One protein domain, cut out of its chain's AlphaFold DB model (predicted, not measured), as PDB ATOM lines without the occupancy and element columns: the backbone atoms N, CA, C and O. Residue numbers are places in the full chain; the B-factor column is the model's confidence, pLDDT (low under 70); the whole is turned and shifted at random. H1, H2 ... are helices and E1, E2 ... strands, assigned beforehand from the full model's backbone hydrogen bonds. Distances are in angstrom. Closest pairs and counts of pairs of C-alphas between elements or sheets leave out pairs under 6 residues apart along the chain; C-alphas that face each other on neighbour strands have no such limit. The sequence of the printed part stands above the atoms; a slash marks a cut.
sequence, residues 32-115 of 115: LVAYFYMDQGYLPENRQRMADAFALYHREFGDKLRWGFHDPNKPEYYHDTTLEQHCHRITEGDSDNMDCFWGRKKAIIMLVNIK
ATOM      1  N   LEU A  32     168.866 163.423 192.419       59.84
ATOM      2  CA  LEU A  32     169.395 164.615 193.069       59.84
ATOM      3  C   LEU A  32     170.787 164.915 192.510       59.84
ATOM      4  O   LEU A  32     171.723 164.178 192.803       59.84
ATOM      5  N   VAL A  33     170.916 165.978 191.713       62.28
ATOM      6  CA  VAL A  33     172.187 166.379 191.092       62.28
ATOM      7  C   VAL A  33     172.782 167.565 191.840       62.28
ATOM      8  O   VAL A  33     172.166 168.629 191.916       62.28
ATOM      9  N   ALA A  34     173.997 167.406 192.366       59.28
ATOM     10  CA  ALA A  34     174.816 168.548 192.753       59.28
ATOM     11  C   ALA A  34     175.481 169.132 191.496       59.28
ATOM     12  O   ALA A  34     176.211 168.419 190.802       59.28
ATOM     13  N   TYR A  35     175.213 170.409 191.212       64.69
ATOM     14  CA  TYR A  35     175.803 171.146 190.095       64.69
ATOM     15  C   TYR A  35     176.594 172.336 190.631       64.69
ATOM     16  O   TYR A  35     176.040 173.214 191.294       64.69
ATOM     17  N   PHE A  36     177.891 172.358 190.345       64.25
ATOM     18  CA  PHE A  36     178.786 173.438 190.746       64.25
ATOM     19  C   PHE A  36     179.123 174.270 189.515       64.25
ATOM     20  O   PHE A  36     179.698 173.748 188.565       64.25
ATOM     21  N   TYR A  37     178.764 175.554 189.536       64.38
ATOM     22  CA  TYR A  37     179.167 176.510 188.508       64.38
ATOM     23  C   TYR A  37     180.356 177.316 189.028       64.38
ATOM     24  O   TYR A  37     180.229 178.029 190.026       64.38
ATOM     25  N   MET A  38     181.505 177.191 188.371       66.06
ATOM     26  CA  MET A  38     182.708 177.961 188.681       66.06
ATOM     27  C   MET A  38     183.195 178.650 187.415       66.06
ATOM     28  O   MET A  38     183.463 177.990 186.420       66.06
ATOM     29  N   ASP A  39     183.281 179.977 187.477       71.62
ATOM     30  CA  ASP A  39     183.854 180.799 186.413       71.62
ATOM     31  C   ASP A  39     185.380 180.633 186.381       71.62
ATOM     32  O   ASP A  39     186.011 180.483 187.433       71.62
ATOM     33  N   GLN A  40     185.971 180.665 185.185       77.69
ATOM     34  CA  GLN A  40     187.414 180.498 184.972       77.69
ATOM     35  C   GLN A  40     187.967 179.224 185.620       77.69
ATOM     36  O   GLN A  40     188.992 179.239 186.316       77.69
ATOM     37  N   GLY A  41     187.274 178.101 185.437       75.12
ATOM     38  CA  GLY A  41     187.668 176.855 186.082       75.12
ATOM     39  C   GLY A  41     189.000 176.286 185.584       75.12
ATOM     40  O   GLY A  41     189.595 175.453 186.254       75.12
ATOM     41  N   TYR A  42     189.525 176.767 184.459       77.81
ATOM     42  CA  TYR A  42     190.866 176.435 183.975       77.81
ATOM     43  C   TYR A  42     192.003 176.971 184.869       77.81
ATOM     44  O   TYR A  42     193.130 176.491 184.770       77.81
ATOM     45  N   LEU A  43     191.752 177.948 185.752       85.31
ATOM     46  CA  LEU A  43     192.790 178.471 186.647       85.31
ATOM     47  C   LEU A  43     193.189 177.425 187.710       85.31
ATOM     48  O   LEU A  43     192.296 176.864 188.352       85.31
ATOM     49  N   PRO A  44     194.494 177.215 187.993       86.69
ATOM     50  CA  PRO A  44     194.954 176.207 188.958       86.69
ATOM     51  C   PRO A  44     194.327 176.329 190.356       86.69
ATOM     52  O   PRO A  44     193.988 175.337 190.995       86.69
ATOM     53  N   GLU A  45     194.113 177.556 190.833       87.38
ATOM     54  CA  GLU A  45     193.469 177.803 192.129       87.38
ATOM     55  C   GLU A  45     191.996 177.378 192.134       87.38
ATOM     56  O   GLU A  45     191.504 176.821 193.118       87.38
ATOM     57  N   ASN A  46     191.284 177.611 191.026       84.50
ATOM     58  CA  ASN A  46     189.892 177.200 190.888       84.50
ATOM     59  C   ASN A  46     189.795 175.681 190.746       84.50
ATOM     60  O   ASN A  46     188.949 175.087 191.408       84.50
ATOM     61  N   ARG A  47     190.707 175.050 189.998       84.56
ATOM     62  CA  ARG A  47     190.883 173.588 189.929       84.56
ATOM     63  C   ARG A  47     191.026 172.954 191.307       84.56
ATOM     64  O   ARG A  47     190.295 172.014 191.622       84.56
ATOM     65  N   GLN A  48     191.884 173.520 192.154       88.38
ATOM     66  CA  GLN A  48     192.047 173.051 193.528       88.38
ATOM     67  C   GLN A  48     190.747 173.177 194.335       88.38
ATOM     68  O   GLN A  48     190.337 172.221 194.991       88.38
ATOM     69  N   ARG A  49     190.035 174.307 194.228       85.06
ATOM     70  CA  ARG A  49     188.732 174.490 194.897       85.06
ATOM     71  C   ARG A  49     187.684 173.472 194.440       85.06
ATOM     72  O   ARG A  49     186.862 173.049 195.252       85.06
ATOM     73  N   MET A  50     187.704 173.050 193.173       81.81
ATOM     74  CA  MET A  50     186.797 171.995 192.702       81.81
ATOM     75  C   MET A  50     187.155 170.642 193.295       81.81
ATOM     76  O   MET A  50     186.256 169.902 193.685       81.81
ATOM     77  N   ALA A  51     188.448 170.321 193.376       87.06
ATOM     78  CA  ALA A  51     188.909 169.093 194.012       87.06
ATOM     79  C   ALA A  51     188.498 169.059 195.492       87.06
ATOM     80  O   ALA A  51     188.004 168.039 195.969       87.06
ATOM     81  N   ASP A  52     188.587 170.192 196.191       87.56
ATOM     82  CA  ASP A  52     188.136 170.316 197.579       87.56
ATOM     83  C   ASP A  52     186.613 170.119 197.703       87.56
ATOM     84  O   ASP A  52     186.144 169.368 198.564       87.56
ATOM     85  N   ALA A  53     185.821 170.732 196.814       83.62
ATOM     86  CA  ALA A  53     184.367 170.552 196.772       83.62
ATOM     87  C   ALA A  53     183.973 169.098 196.455       83.62
ATOM     88  O   ALA A  53     183.084 168.530 197.099       83.62
ATOM     89  N   PHE A  54     184.668 168.468 195.508       84.25
ATOM     90  CA  PHE A  54     184.491 167.058 195.186       84.25
ATOM     91  C   PHE A  54     184.851 166.164 196.375       84.25
ATOM     92  O   PHE A  54     184.117 165.225 196.670       84.25
ATOM     93  N   ALA A  55     185.928 166.465 197.103       88.88
ATOM     94  CA  ALA A  55     186.331 165.705 198.282       88.88
ATOM     95  C   ALA A  55     185.299 165.785 199.415       88.88
ATOM     96  O   ALA A  55     185.047 164.782 200.089       88.88
ATOM     97  N   LEU A  56     184.666 166.947 199.606       85.56
ATOM     98  CA  LEU A  56     183.535 167.089 200.527       85.56
ATOM     99  C   LEU A  56     182.360 166.213 200.088       85.56
ATOM    100  O   LEU A  56     181.827 165.449 200.887       85.56
ATOM    101  N   TYR A  57     181.998 166.255 198.807       81.81
ATOM    102  CA  TYR A  57     180.929 165.414 198.282       81.81
ATOM    103  C   TYR A  57     181.240 163.913 198.394       81.81
ATOM    104  O   TYR A  57     180.386 163.137 198.824       81.81
ATOM    105  N   HIS A  58     182.460 163.491 198.056       86.06
ATOM    106  CA  HIS A  58     182.909 162.107 198.188       86.06
ATOM    107  C   HIS A  58     182.772 161.617 199.631       86.06
ATOM    108  O   HIS A  58     182.310 160.506 199.861       86.06
ATOM    109  N   ARG A  59     183.110 162.453 200.615       86.12
ATOM    110  CA  ARG A  59     182.978 162.098 202.033       86.12
ATOM    111  C   ARG A  59     181.531 161.828 202.448       86.12
ATOM    112  O   ARG A  59     181.285 160.923 203.235       86.12
ATOM    113  N   GLU A  60     180.583 162.596 201.921       82.81
ATOM    114  CA  GLU A  60     179.162 162.506 202.290       82.81
ATOM    115  C   GLU A  60     178.390 161.440 201.480       82.81
ATOM    116  O   GLU A  60     177.414 160.825 201.948       82.81
ATOM    117  N   PHE A  61     178.801 161.215 200.228       80.00
ATOM    118  CA  PHE A  61     178.032 160.435 199.253       80.00
ATOM    119  C   PHE A  61     178.833 159.370 198.498       80.00
ATOM    120  O   PHE A  61     178.208 158.538 197.842       80.00
ATOM    121  N   GLY A  62     180.162 159.338 198.606       83.00
ATOM    122  CA  GLY A  62     181.047 158.443 197.850       83.00
ATOM    123  C   GLY A  62     180.681 156.967 197.984       83.00
ATOM    124  O   GLY A  62     180.531 156.286 196.973       83.00
ATOM    125  N   ASP A  63     180.382 156.509 199.203       85.38
ATOM    126  CA  ASP A  63     179.966 155.124 199.490       85.38
ATOM    127  C   ASP A  63     178.656 154.714 198.791       85.38
ATOM    128  O   ASP A  63     178.344 153.530 198.629       85.38
ATOM    129  N   LYS A  64     177.840 155.699 198.395       81.62
ATOM    130  CA  LYS A  64     176.558 155.481 197.712       81.62
ATOM    131  C   LYS A  64     176.738 155.401 196.196       81.62
ATOM    132  O   LYS A  64     175.811 154.949 195.521       81.62
ATOM    133  N   LEU A  65     177.881 155.825 195.657       83.31
ATOM    134  CA  LEU A  65     178.169 155.818 194.225       83.31
ATOM    135  C   LEU A  65     178.618 154.431 193.756       83.31
ATOM    136  O   LEU A  65     179.172 153.635 194.510       83.31
ATOM    137  N   ARG A  66     178.337 154.101 192.497       83.50
ATOM    138  CA  ARG A  66     178.652 152.788 191.914       83.50
ATOM    139  C   ARG A  66     179.409 152.914 190.606       83.50
ATOM    140  O   ARG A  66     180.414 152.235 190.434       83.50
ATOM    141  N   TRP A  67     178.954 153.777 189.709       83.88
ATOM    142  CA  TRP A  67     179.529 153.925 188.378       83.88
ATOM    143  C   TRP A  67     179.416 155.362 187.891       83.88
ATOM    144  O   TRP A  67     178.653 156.160 188.440       83.88
ATOM    145  N   GLY A  68     180.173 155.683 186.852       82.69
ATOM    146  CA  GLY A  68     180.113 156.980 186.209       82.69
ATOM    147  C   GLY A  68     181.144 157.115 185.108       82.69
ATOM    148  O   GLY A  68     181.517 156.110 184.507       82.69
ATOM    149  N   PHE A  69     181.555 158.342 184.815       80.00
ATOM    150  CA  PHE A  69     182.556 158.616 183.796       80.00
ATOM    151  C   PHE A  69     183.185 160.001 183.959       80.00
ATOM    152  O   PHE A  69     182.517 160.964 184.340       80.00
ATOM    153  N   HIS A  70     184.457 160.100 183.580       75.56
ATOM    154  CA  HIS A  70     185.090 161.357 183.164       75.56
ATOM    155  C   HIS A  70     185.062 161.542 181.639       75.56
ATOM    156  O   HIS A  70     184.883 162.649 181.149       75.56
ATOM    157  N   ASP A  71     185.226 160.458 180.876       76.75
ATOM    158  CA  ASP A  71     185.034 160.433 179.424       76.75
ATOM    159  C   ASP A  71     183.691 159.745 179.151       76.75
ATOM    160  O   ASP A  71     183.563 158.560 179.470       76.75
ATOM    161  N   PRO A  72     182.694 160.429 178.558       73.69
ATOM    162  CA  PRO A  72     181.383 159.845 178.267       73.69
ATOM    163  C   PRO A  72     181.440 158.527 177.480       73.69
ATOM    164  O   PRO A  72     180.509 157.727 177.545       73.69
ATOM    165  N   ASN A  73     182.534 158.275 176.755       79.19
ATOM    166  CA  ASN A  73     182.743 157.054 175.978       79.19
ATOM    167  C   ASN A  73     183.375 155.907 176.788       79.19
ATOM    168  O   ASN A  73     183.520 154.801 176.265       79.19
ATOM    169  N   LYS A  74     183.780 156.149 178.040       83.50
ATOM    170  CA  LYS A  74     184.485 155.194 178.908       83.50
ATOM    171  C   LYS A  74     183.867 155.169 180.312       83.50
ATOM    172  O   LYS A  74     184.424 155.756 181.240       83.50
ATOM    173  N   PRO A  75     182.721 154.491 180.486       83.69
ATOM    174  CA  PRO A  75     182.139 154.294 181.805       83.69
ATOM    175  C   PRO A  75     183.063 153.459 182.701       83.69
ATOM    176  O   PRO A  75     183.635 152.461 182.263       83.69
ATOM    177  N   GLU A  76     183.172 153.850 183.967       88.94
ATOM    178  CA  GLU A  76     184.030 153.214 184.968       88.94
ATOM    179  C   GLU A  76     183.292 153.011 186.302       88.94
ATOM    180  O   GLU A  76     182.315 153.704 186.618       88.94
ATOM    181  N   TYR A  77     183.746 152.040 187.101       89.50
ATOM    182  CA  TYR A  77     183.253 151.876 188.466       89.50
ATOM    183  C   TYR A  77     183.879 152.933 189.369       89.50
ATOM    184  O   TYR A  77     185.090 153.139 189.371       89.50
ATOM    185  N   TYR A  78     183.054 153.578 190.194       88.69
ATOM    186  CA  TYR A  78     183.505 154.707 191.014       88.69
ATOM    187  C   TYR A  78     184.637 154.331 191.979       88.69
ATOM    188  O   TYR A  78     185.534 155.131 192.226       88.69
ATOM    189  N   HIS A  79     184.576 153.111 192.520       88.88
ATOM    190  CA  HIS A  79     185.483 152.622 193.562       88.88
ATOM    191  C   HIS A  79     186.765 151.986 193.001       88.88
ATOM    192  O   HIS A  79     187.642 151.631 193.781       88.88
ATOM    193  N   ASP A  80     186.897 151.875 191.674       92.12
ATOM    194  CA  ASP A  80     188.157 151.459 191.039       92.12
ATOM    195  C   ASP A  80     189.199 152.590 191.074       92.12
ATOM    196  O   ASP A  80     190.381 152.370 190.815       92.12
ATOM    197  N   THR A  81     188.757 153.807 191.401       89.25
ATOM    198  CA  THR A  81     189.576 155.012 191.500       89.25
ATOM    199  C   THR A  81     189.493 155.567 192.923       89.25
ATOM    200  O   THR A  81     188.411 155.668 193.506       89.25
ATOM    201  N   THR A  82     190.634 155.931 193.505       91.94
ATOM    202  CA  THR A  82     190.688 156.524 194.848       91.94
ATOM    203  C   THR A  82     190.235 157.984 194.828       91.94
ATOM    204  O   THR A  82     190.280 158.647 193.793       91.94
ATOM    205  N   LEU A  83     189.845 158.532 195.986       90.69
ATOM    206  CA  LEU A  83     189.571 159.969 196.114       90.69
ATOM    207  C   LEU A  83     190.746 160.822 195.609       90.69
ATOM    208  O   LEU A  83     190.537 161.784 194.883       90.69
ATOM    209  N   GLU A  84     191.975 160.451 195.968       93.75
ATOM    210  CA  GLU A  84     193.180 161.164 195.541       93.75
ATOM    211  C   GLU A  84     193.317 161.177 194.016       93.75
ATOM    212  O   GLU A  84     193.586 162.221 193.433       93.75
ATOM    213  N   GLN A  85     193.040 160.051 193.355       91.69
ATOM    214  CA  GLN A  85     193.054 159.967 191.897       91.69
ATOM    215  C   GLN A  85     191.927 160.784 191.253       91.69
ATOM    216  O   GLN A  85     192.168 161.438 190.240       91.69
ATOM    217  N   HIS A  86     190.719 160.791 191.828       89.00
ATOM    218  CA  HIS A  86     189.629 161.652 191.356       89.00
ATOM    219  C   HIS A  86     190.008 163.131 191.462       89.00
ATOM    220  O   HIS A  86     189.895 163.866 190.485       89.00
ATOM    221  N   CYS A  87     190.519 163.560 192.619       90.19
ATOM    222  CA  CYS A  87     190.985 164.929 192.827       90.19
ATOM    223  C   CYS A  87     192.133 165.291 191.879       90.19
ATOM    224  O   CYS A  87     192.110 166.367 191.297       90.19
ATOM    225  N   HIS A  88     193.084 164.381 191.659       90.88
ATOM    226  CA  HIS A  88     194.189 164.591 190.727       90.88
ATOM    227  C   HIS A  88     193.703 164.791 189.283       90.88
ATOM    228  O   HIS A  88     194.159 165.701 188.598       90.88
ATOM    229  N   ARG A  89     192.719 164.004 188.824       87.56
ATOM    230  CA  ARG A  89     192.095 164.196 187.499       87.56
ATOM    231  C   ARG A  89     191.399 165.553 187.379       87.56
ATOM    232  O   ARG A  89     191.397 166.146 186.305       87.56
ATOM    233  N   ILE A  90     190.803 166.035 188.469       85.56
ATOM    234  CA  ILE A  90     190.162 167.352 188.522       85.56
ATOM    235  C   ILE A  90     191.207 168.467 188.421       85.56
ATOM    236  O   ILE A  90     190.977 169.425 187.682       85.56
ATOM    237  N   THR A  91     192.331 168.343 189.139       87.94
ATOM    238  CA  THR A  91     193.373 169.377 189.195       87.94
ATOM    239  C   THR A  91     194.219 169.462 187.931       87.94
ATOM    240  O   THR A  91     194.504 170.568 187.488       87.94
ATOM    241  N   GLU A  92     194.563 168.318 187.337       86.19
ATOM    242  CA  GLU A  92     195.406 168.217 186.132       86.19
ATOM    243  C   GLU A  92     194.596 168.199 184.821       86.19
ATOM    244  O   GLU A  92     195.121 167.874 183.760       86.19
ATOM    245  N   GLY A  93     193.289 168.469 184.872       75.94
ATOM    246  CA  GLY A  93     192.447 168.469 183.679       75.94
ATOM    247  C   GLY A  93     192.794 169.623 182.732       75.94
ATOM    248  O   GLY A  93     192.515 170.776 183.052       75.94
ATOM    249  N   ASP A  94     193.324 169.300 181.549       64.88
ATOM    250  CA  ASP A  94     193.820 170.269 180.553       64.88
ATOM    251  C   ASP A  94     192.727 171.007 179.752       64.88
ATOM    252  O   ASP A  94     193.025 171.918 178.980       64.88
ATOM    253  N   SER A  95     191.460 170.606 179.869       65.88
ATOM    254  CA  SER A  95     190.361 171.189 179.094       65.88
ATOM    255  C   SER A  95     189.664 172.315 179.848       65.88
ATOM    256  O   SER A  95     189.336 172.145 181.018       65.88
ATOM    257  N   ASP A  96     189.337 173.417 179.164       64.06
ATOM    258  CA  ASP A  96     188.557 174.536 179.731       64.06
ATOM    259  C   ASP A  96     187.250 174.062 180.384       64.06
ATOM    260  O   ASP A  96     186.837 174.585 181.415       64.06
ATOM    261  N   ASN A  97     186.677 172.983 179.844       62.41
ATOM    262  CA  ASN A  97     185.486 172.333 180.365       62.41
ATOM    263  C   ASN A  97     185.828 170.926 180.860       62.41
ATOM    264  O   ASN A  97     186.430 170.146 180.122       62.41
ATOM    265  N   MET A  98     185.404 170.555 182.064       67.56
ATOM    266  CA  MET A  98     185.436 169.170 182.531       67.56
ATOM    267  C   MET A  98     184.030 168.785 182.956       67.56
ATOM    268  O   MET A  98     183.451 169.459 183.805       67.56
ATOM    269  N   ASP A  99     183.538 167.691 182.387       70.31
ATOM    270  CA  ASP A  99     182.306 167.050 182.811       70.31
ATOM    271  C   ASP A  99     182.649 165.712 183.460       70.31
ATOM    272  O   ASP A  99     183.267 164.847 182.841       70.31
ATOM    273  N   CYS A 100     182.271 165.533 184.723       72.94
ATOM    274  CA  CYS A 100     182.329 164.227 185.370       72.94
ATOM    275  C   CYS A 100     180.967 163.869 185.950       72.94
ATOM    276  O   CYS A 100     180.224 164.716 186.456       72.94
ATOM    277  N   PHE A 101     180.644 162.589 185.832       77.25
ATOM    278  CA  PHE A 101     179.353 162.037 186.180       77.25
ATOM    279  C   PHE A 101     179.539 160.888 187.144       77.25
ATOM    280  O   PHE A 101     180.304 159.976 186.847       77.25
ATOM    281  N   TRP A 102     178.763 160.862 188.228       80.75
ATOM    282  CA  TRP A 102     178.741 159.730 189.154       80.75
ATOM    283  C   TRP A 102     177.326 159.411 189.621       80.75
ATOM    284  O   TRP A 102     176.546 160.309 189.946       80.75
ATOM    285  N   GLY A 103     176.996 158.120 189.679       74.44
ATOM    286  CA  GLY A 103     175.663 157.639 190.020       74.44
ATOM    287  C   GLY A 103     175.656 156.314 190.780       74.44
ATOM    288  O   GLY A 103     176.603 155.524 190.756       74.44
ATOM    289  N   ARG A 104     174.549 156.058 191.484       69.19
ATOM    290  CA  ARG A 104     174.270 154.785 192.180       69.19
ATOM    291  C   ARG A 104     173.601 153.750 191.261       69.19
ATOM    292  O   ARG A 104     173.785 152.549 191.444       69.19
ATOM    293  N   LYS A 105     172.809 154.228 190.295       64.19
ATOM    294  CA  LYS A 105     172.101 153.520 189.203       64.19
ATOM    295  C   LYS A 105     172.166 154.429 187.954       64.19
ATOM    296  O   LYS A 105     172.916 155.391 187.982       64.19
ATOM    297  N   LYS A 106     171.364 154.204 186.898       49.12
ATOM    298  CA  LYS A 106     171.192 155.162 185.766       49.12
ATOM    299  C   LYS A 106     170.695 156.560 186.167       49.12
ATOM    300  O   LYS A 106     170.623 157.431 185.312       49.12
ATOM    301  N   ALA A 107     170.419 156.784 187.451       41.03
ATOM    302  CA  ALA A 107     170.183 158.095 188.029       41.03
ATOM    303  C   ALA A 107     171.509 158.812 188.359       41.03
ATOM    304  O   ALA A 107     172.364 158.288 189.081       41.03
ATOM    305  N   ILE A 108     171.626 160.021 187.814       48.94
ATOM    306  CA  ILE A 108     172.739 160.972 187.925       48.94
ATOM    307  C   ILE A 108     172.757 161.577 189.331       48.94
ATOM    308  O   ILE A 108     171.700 161.998 189.796       48.94
ATOM    309  N   ILE A 109     173.913 161.649 190.002       52.88
ATOM    310  CA  ILE A 109     174.019 162.286 191.335       52.88
ATOM    311  C   ILE A 109     174.962 163.508 191.322       52.88
ATOM    312  O   ILE A 109     174.840 164.415 192.143       52.88
ATOM    313  N   MET A 110     175.847 163.622 190.332       52.62
ATOM    314  CA  MET A 110     176.717 164.789 190.182       52.62
ATOM    315  C   MET A 110     176.971 165.083 188.711       52.62
ATOM    316  O   MET A 110     177.256 164.159 187.950       52.62
ATOM    317  N   LEU A 111     176.884 166.363 188.348       49.31
ATOM    318  CA  LEU A 111     177.380 166.884 187.083       49.31
ATOM    319  C   LEU A 111     178.150 168.164 187.399       49.31
ATOM    320  O   LEU A 111     177.575 169.158 187.837       49.31
ATOM    321  N   VAL A 112     179.467 168.109 187.243       50.75
ATOM    322  CA  VAL A 112     180.315 169.303 187.286       50.75
ATOM    323  C   VAL A 112     180.418 169.778 185.852       50.75
ATOM    324  O   VAL A 112     180.816 168.981 185.022       50.75
ATOM    325  N   ASN A 113     180.030 171.014 185.553       40.66
ATOM    326  CA  ASN A 113     180.257 171.615 184.243       40.66
ATOM    327  C   ASN A 113     181.139 172.834 184.457       40.66
ATOM    328  O   ASN A 113     180.806 173.720 185.250       40.66
ATOM    329  N   ILE A 114     182.260 172.854 183.760       46.25
ATOM    330  CA  ILE A 114     183.196 173.969 183.794       46.25
ATOM    331  C   ILE A 114     183.059 174.715 182.470       46.25
ATOM    332  O   ILE A 114     182.927 174.072 181.430       46.25
ATOM    333  N   LYS A 115     183.036 176.045 182.536       39.97
ATOM    334  CA  LYS A 115     183.224 176.950 181.401       39.97
ATOM    335  C   LYS A 115     184.433 177.841 181.652       39.97
ATOM    336  O   LYS A 115     184.752 178.087 182.842       39.97
TER     337      LYS A 115
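This is residues 32 to 115 of the 115 residues of an uncharacterized protein of Xenorhabdus szentirmaii DSM 16338 (UniProt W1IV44). A mixed four-stranded sheet, order E1 E4 E3 E2, bears helix H1 lengthwise over one face; H2 is beside H1, off the sheet. The printed part has 84 residues, mixed class. It is compact, radius of gyration of the C-alphas 11.8 A, spanning 32 by 26 by 23 A.

E1 is residues 34 to 38, C-alpha 34 at (174.816, 168.548, 192.753). H1 is 44 to 64, 29.1 A long; E2 67 to 69; H2 83 to 91; E3 100 to 103. E4 is 108 to 114, C-alpha 114 at (183.196, 173.969, 183.794).

E1 and E4 are parallel, N 34 to O 109 3.1 A. E3 and E4 are a hairpin, N 109 to O 102 3.0 A. H1's height over the sheet is 9.9 A. It touches H2, closest C-alphas Ala 51 and Cys 87, 4.8 A. Every O i to N i+4 pair is within hydrogen-bond range in H2, 15 of 17 in H1.

The printed part has no cut; the link E2 to H2 is long; 24 residues are under 70 pLDDT, namely residues 32 to 38, 94 to 98 and 104 to 115.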